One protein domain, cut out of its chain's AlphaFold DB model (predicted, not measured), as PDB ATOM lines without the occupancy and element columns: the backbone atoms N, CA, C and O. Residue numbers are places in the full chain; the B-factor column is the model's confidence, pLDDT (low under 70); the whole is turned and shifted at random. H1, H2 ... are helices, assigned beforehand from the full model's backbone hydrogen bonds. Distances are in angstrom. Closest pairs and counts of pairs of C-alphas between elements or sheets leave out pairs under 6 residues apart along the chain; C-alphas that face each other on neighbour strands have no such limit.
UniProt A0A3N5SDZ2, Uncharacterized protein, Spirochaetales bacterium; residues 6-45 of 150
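This is residues 6 to 45 of the 150 residues of an uncharacterized protein of Spirochaetales bacterium (UniProt A0A3N5SDZ2). The model is an open, flat V: H3, the longest helix, makes one leg and H2 the other, and their near ends are joined by a long looping link, residues 20 to 30, at the tip of the V. The tiny helix H1 turns off at the far end of H2, and the far part of H3 with the last residues, 36 to 45, stands free. The printed part has 40 residues with three named helices, in the order H1, H2, H3, and no named strand; the class is all helix. The whole is loose, with a radius of gyration of the C-alphas of 11.3 A, and spans 27 by 25 by 12 A.

H3, residues 31 to 43, is 18.3 A long from first to last C-alpha, from C-alpha 31 at (18.415, 13.603, -27.758) to C-alpha 43 at (20.831, 10.563, -45.630). H2, residues 11 to 19, is 11.9 A long. H1, residues 6 to 9, is 5.4 A long and begins at C-alpha 6, at (3.422, 23.743, -37.968).

H3 and H2 are close but not clearly touching; their closest C-alphas, those of Arg 31 and Leu 18, are 7.7 A apart. They run opposite ways at a steep tilt of 61 degrees, with centres 16.5 A apart. H2 and H1 are close but not clearly touching, with the C-alphas of Phe 14 and Phe 7 closest at 7.3 A. H1 and H3 are apart. In H2 and H3 every O i to N i+4 pair is within hydrogen-bond range; H1 is too short for such a pair.

The C-alphas farthest apart, those of Arg 22 and Ala 45, are 29.6 A apart. The link from H2 to H3 is long, with 11 residues, and that from H1 to H2 is tight. Residues 8 to 13, of which 11 to 13 belong to H2, also stand free. The printed part has no cut; its mean pLDDT is 93.5, and no printed residue is under 70.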
ATOM      1  N   LEU A   6       3.088  23.834 -39.398       87.62
ATOM      2  CA  LEU A   6       3.422  23.743 -37.968       87.62
ATOM      3  C   LEU A   6       4.898  24.066 -37.668       87.62
ATOM      4  O   LEU A   6       5.191  24.900 -36.818       87.62
ATOM      5  N   PHE A   7       5.832  23.451 -38.400       83.25
ATOM      6  CA  PHE A   7       7.265  23.705 -38.212       83.25
ATOM      7  C   PHE A   7       7.669  25.139 -38.587       83.25
ATOM      8  O   PHE A   7       8.626  25.681 -38.042       83.25
ATOM      9  N   ASN A   8       6.953  25.755 -39.527       85.62
ATOM     10  CA  ASN A   8       7.250  27.098 -40.013       85.62
ATOM     11  C   ASN A   8       6.674  28.194 -39.122       85.62
ATOM     12  O   ASN A   8       7.301  29.241 -39.014       85.62
ATOM     13  N   ASP A   9       5.538  27.946 -38.476       86.62
ATOM     14  CA  ASP A   9       4.863  28.933 -37.633       86.62
ATOM     15  C   ASP A   9       5.368  28.890 -36.178       86.62
ATOM     16  O   ASP A   9       5.402  29.919 -35.508       86.62
ATOM     17  N   TYR A  10       5.829  27.725 -35.696       89.50
ATOM     18  CA  TYR A  10       6.222  27.504 -34.291       89.50
ATOM     19  C   TYR A  10       7.693  27.116 -34.108       89.50
ATOM     20  O   TYR A  10       8.055  26.433 -33.152       89.50
ATOM     21  N   TYR A  11       8.565  27.511 -35.034       87.94
ATOM     22  CA  TYR A  11       9.968  27.086 -35.028       87.94
ATOM     23  C   TYR A  11      10.711  27.389 -33.720       87.94
ATOM     24  O   TYR A  11      11.525  26.575 -33.309       87.94
ATOM     25  N   GLY A  12      10.426  28.515 -33.056       91.06
ATOM     26  CA  GLY A  12      11.065  28.863 -31.782       91.06
ATOM     27  C   GLY A  12      10.721  27.856 -30.685       91.06
ATOM     28  O   GLY A  12      11.607  27.371 -29.992       91.06
ATOM     29  N   ASN A  13       9.453  27.446 -30.608       93.75
ATOM     30  CA  ASN A  13       9.005  26.397 -29.693       93.75
ATOM     31  C   ASN A  13       9.668  25.053 -30.015       93.75
ATOM     32  O   ASN A  13      10.051  24.320 -29.106       93.75
ATOM     33  N   PHE A  14       9.820  24.719 -31.300       92.25
ATOM     34  CA  PHE A  14      10.557  23.518 -31.690       92.25
ATOM     35  C   PHE A  14      12.022  23.602 -31.276       92.25
ATOM     36  O   PHE A  14      12.526  22.630 -30.726       92.25
ATOM     37  N   ASP A  15      12.688  24.737 -31.481       92.31
ATOM     38  CA  ASP A  15      14.075  24.927 -31.056       92.31
ATOM     39  C   ASP A  15      14.197  24.757 -29.530       92.31
ATOM     40  O   ASP A  15      15.049  24.001 -29.070       92.31
ATOM     41  N   GLU A  16      13.298  25.341 -28.735       94.50
ATOM     42  CA  GLU A  16      13.266  25.156 -27.275       94.50
ATOM     43  C   GLU A  16      13.088  23.685 -26.864       94.50
ATOM     44  O   GLU A  16      13.821  23.172 -26.014       94.50
ATOM     45  N   ILE A  17      12.143  22.977 -27.491       94.19
ATOM     46  CA  ILE A  17      11.873  21.556 -27.237       94.19
ATOM     47  C   ILE A  17      13.079  20.695 -27.625       94.19
ATOM     48  O   ILE A  17      13.480  19.818 -26.862       94.19
ATOM     49  N   LEU A  18      13.649  20.926 -28.809       93.50
ATOM     50  CA  LEU A  18      14.743  20.137 -29.373       93.50
ATOM     51  C   LEU A  18      16.083  20.424 -28.682       93.50
ATOM     52  O   LEU A  18      16.962  19.560 -28.655       93.50
ATOM     53  N   MET A  19      16.247  21.611 -28.100       94.19
ATOM     54  CA  MET A  19      17.451  21.993 -27.366       94.19
ATOM     55  C   MET A  19      17.381  21.672 -25.871       94.19
ATOM     56  O   MET A  19      18.428  21.664 -25.228       94.19
ATOM     57  N   ASN A  20      16.208  21.347 -25.320       95.31
ATOM     58  CA  ASN A  20      16.047  20.932 -23.926       95.31
ATOM     59  C   ASN A  20      16.307  19.419 -23.750       95.31
ATOM     60  O   ASN A  20      15.443  18.618 -24.107       95.31
ATOM     61  N   PRO A  21      17.417  18.984 -23.114       92.38
ATOM     62  CA  PRO A  21      17.728  17.559 -22.949       92.38
ATOM     63  C   PRO A  21      16.705  16.779 -22.112       92.38
ATOM     64  O   PRO A  21      16.671  15.556 -22.179       92.38
ATOM     65  N   ARG A  22      15.878  17.476 -21.318       93.50
ATOM     66  CA  ARG A  22      14.807  16.900 -20.487       93.50
ATOM     67  C   ARG A  22      13.431  17.000 -21.147       93.50
ATOM     68  O   ARG A  22      12.416  16.868 -20.469       93.50
ATOM     69  N   SER A  23      13.379  17.296 -22.443       95.81
ATOM     70  CA  SER A  23      12.121  17.413 -23.169       95.81
ATOM     71  C   SER A  23      11.335  16.105 -23.125       95.81
ATOM     72  O   SER A  23      11.858  15.041 -23.458       95.81
ATOM     73  N   ALA A  24      10.048  16.193 -22.778       94.69
ATOM     74  CA  ALA A  24       9.139  15.047 -22.797       94.69
ATOM     75  C   ALA A  24       9.029  14.413 -24.197       94.69
ATOM     76  O   ALA A  24       8.729  13.232 -24.318       94.69
ATOM     77  N   TRP A  25       9.339  15.169 -25.258       94.25
ATOM     78  CA  TRP A  25       9.344  14.678 -26.638       94.25
ATOM     79  C   TRP A  25      10.428  13.634 -26.905       94.25
ATOM     80  O   TRP A  25      10.340  12.902 -27.891       94.25
ATOM     81  N   PHE A  26      11.450  13.556 -26.051       95.12
ATOM     82  CA  PHE A  26      12.475  12.528 -26.169       95.12
ATOM     83  C   PHE A  26      12.080  11.209 -25.503       95.12
ATOM     84  O   PHE A  26      12.749  10.203 -25.739       95.12
ATOM     85  N   ASP A  27      10.977  11.185 -24.744       94.06
ATOM     86  CA  ASP A  27      10.424   9.967 -24.140       94.06
ATOM     87  C   ASP A  27      11.486   9.189 -23.338       94.06
ATOM     88  O   ASP A  27      11.754   8.011 -23.563       94.06
ATOM     89  N   GLY A  28      12.218   9.912 -22.483       94.12
ATOM     90  CA  GLY A  28      13.296   9.363 -21.655       94.12
ATOM     91  C   GLY A  28      14.589   8.987 -22.394       94.12
ATOM     92  O   GLY A  28      15.555   8.597 -21.741       94.12
ATOM     93  N   ARG A  29      14.655   9.120 -23.726       95.25
ATOM     94  CA  ARG A  29      15.861   8.808 -24.512       95.25
ATOM     95  C   ARG A  29      16.812  10.001 -24.631       95.25
ATOM     96  O   ARG A  29      16.368  11.150 -24.628       95.25
ATOM     97  N   PRO A  30      18.123   9.767 -24.815       94.81
ATOM     98  CA  PRO A  30      19.056  10.834 -25.146       94.81
ATOM     99  C   PRO A  30      18.700  11.481 -26.490       94.81
ATOM    100  O   PRO A  30      18.549  10.794 -27.500       94.81
ATOM    101  N   ARG A  31      18.651  12.818 -26.531       94.38
ATOM    102  CA  ARG A  31      18.415  13.603 -27.758       94.38
ATOM    103  C   ARG A  31      19.248  13.113 -28.943       94.38
ATOM    104  O   ARG A  31      18.738  12.937 -30.047       94.38
ATOM    105  N   ASP A  32      20.535  12.894 -28.704       94.81
ATOM    106  CA  ASP A  32      21.495  12.566 -29.752       94.81
ATOM    107  C   ASP A  32      21.211  11.199 -30.396       94.81
ATOM    108  O   ASP A  32      21.530  11.001 -31.566       94.81
ATOM    109  N   GLU A  33      20.574  10.265 -29.682       95.44
ATOM    110  CA  GLU A  33      20.107   8.999 -30.258       95.44
ATOM    111  C   GLU A  33      19.021   9.251 -31.313       95.44
ATOM    112  O   GLU A  33      19.104   8.760 -32.443       95.44
ATOM    113  N   LEU A  34      18.040  10.089 -30.972       94.38
ATOM    114  CA  LEU A  34      16.941  10.457 -31.864       94.38
ATOM    115  C   LEU A  34      17.436  11.268 -33.063       94.38
ATOM    116  O   LEU A  34      17.011  11.029 -34.193       94.38
ATOM    117  N   PHE A  35      18.384  12.181 -32.844       94.69
ATOM    118  CA  PHE A  35      18.968  12.984 -33.918       94.69
ATOM    119  C   PHE A  35      19.780  12.113 -34.875       94.69
ATOM    120  O   PHE A  35      19.633  12.246 -36.087       94.69
ATOM    121  N   LYS A  36      20.580  11.167 -34.364       96.81
ATOM    122  CA  LYS A  36      21.301  10.196 -35.205       96.81
ATOM    123  C   LYS A  36      20.344   9.384 -36.072       96.81
ATOM    124  O   LYS A  36      20.625   9.185 -37.254       96.81
ATOM    125  N   LYS A  37      19.206   8.951 -35.517       95.81
ATOM    126  CA  LYS A  37      18.162   8.256 -36.283       95.81
ATOM    127  C   LYS A  37      17.605   9.141 -37.405       95.81
ATOM    128  O   LYS A  37      17.620   8.716 -38.558       95.81
ATOM    129  N   ALA A  38      17.196  10.372 -37.096       94.56
ATOM    130  CA  ALA A  38      16.657  11.309 -38.085       94.56
ATOM    131  C   ALA A  38      17.672  11.651 -39.193       94.56
ATOM    132  O   ALA A  38      17.323  11.676 -40.373       94.56
ATOM    133  N   ILE A  39      18.946  11.854 -38.838       96.50
ATOM    134  CA  ILE A  39      20.031  12.089 -39.801       96.50
ATOM    135  C   ILE A  39      20.205  10.874 -40.717       96.50
ATOM    136  O   ILE A  39      20.299  11.041 -41.931       96.50
ATOM    137  N   LYS A  40      20.210   9.652 -40.169       97.94
ATOM    138  CA  LYS A  40      20.327   8.419 -40.962       97.94
ATOM    139  C   LYS A  40      19.174   8.271 -41.959       97.94
ATOM    140  O   LYS A  40      19.417   7.923 -43.111       97.94
ATOM    141  N   GLU A  41      17.944   8.552 -41.533       96.88
ATOM    142  CA  GLU A  41      16.765   8.540 -42.409       96.88
ATOM    143  C   GLU A  41      16.869   9.604 -43.513       96.88
ATOM    144  O   GLU A  41      16.617   9.309 -44.680       96.88
ATOM    145  N   GLY A  42      17.316  10.819 -43.175       94.38
ATOM    146  CA  GLY A  42      17.530  11.894 -44.144       94.38
ATOM    147  C   GLY A  42      18.617  11.577 -45.175       94.38
ATOM    148  O   GLY A  42      18.429  11.840 -46.361       94.38
ATOM    149  N   LEU A  43      19.728  10.967 -44.749       96.19
ATOM    150  CA  LEU A  43      20.831  10.563 -45.630       96.19
ATOM    151  C   LEU A  43      20.463   9.411 -46.574       96.19
ATOM    152  O   LEU A  43      21.084   9.268 -47.622       96.19
ATOM    153  N   ALA A  44      19.460   8.599 -46.229       97.12
ATOM    154  CA  ALA A  44      18.961   7.537 -47.101       97.12
ATOM    155  C   ALA A  44      18.074   8.065 -48.248       97.12
ATOM    156  O   ALA A  44      17.798   7.335 -49.202       97.12
ATOM    157  N   ALA A  45      17.610   9.318 -48.176       94.75
ATOM    158  CA  ALA A  45      16.783   9.914 -49.216       94.75
ATOM    159  C   ALA A  45      17.616  10.304 -50.449       94.75
ATOM    160  O   ALA A  45      18.681  10.910 -50.341       94.75
TER     161      ALA A  45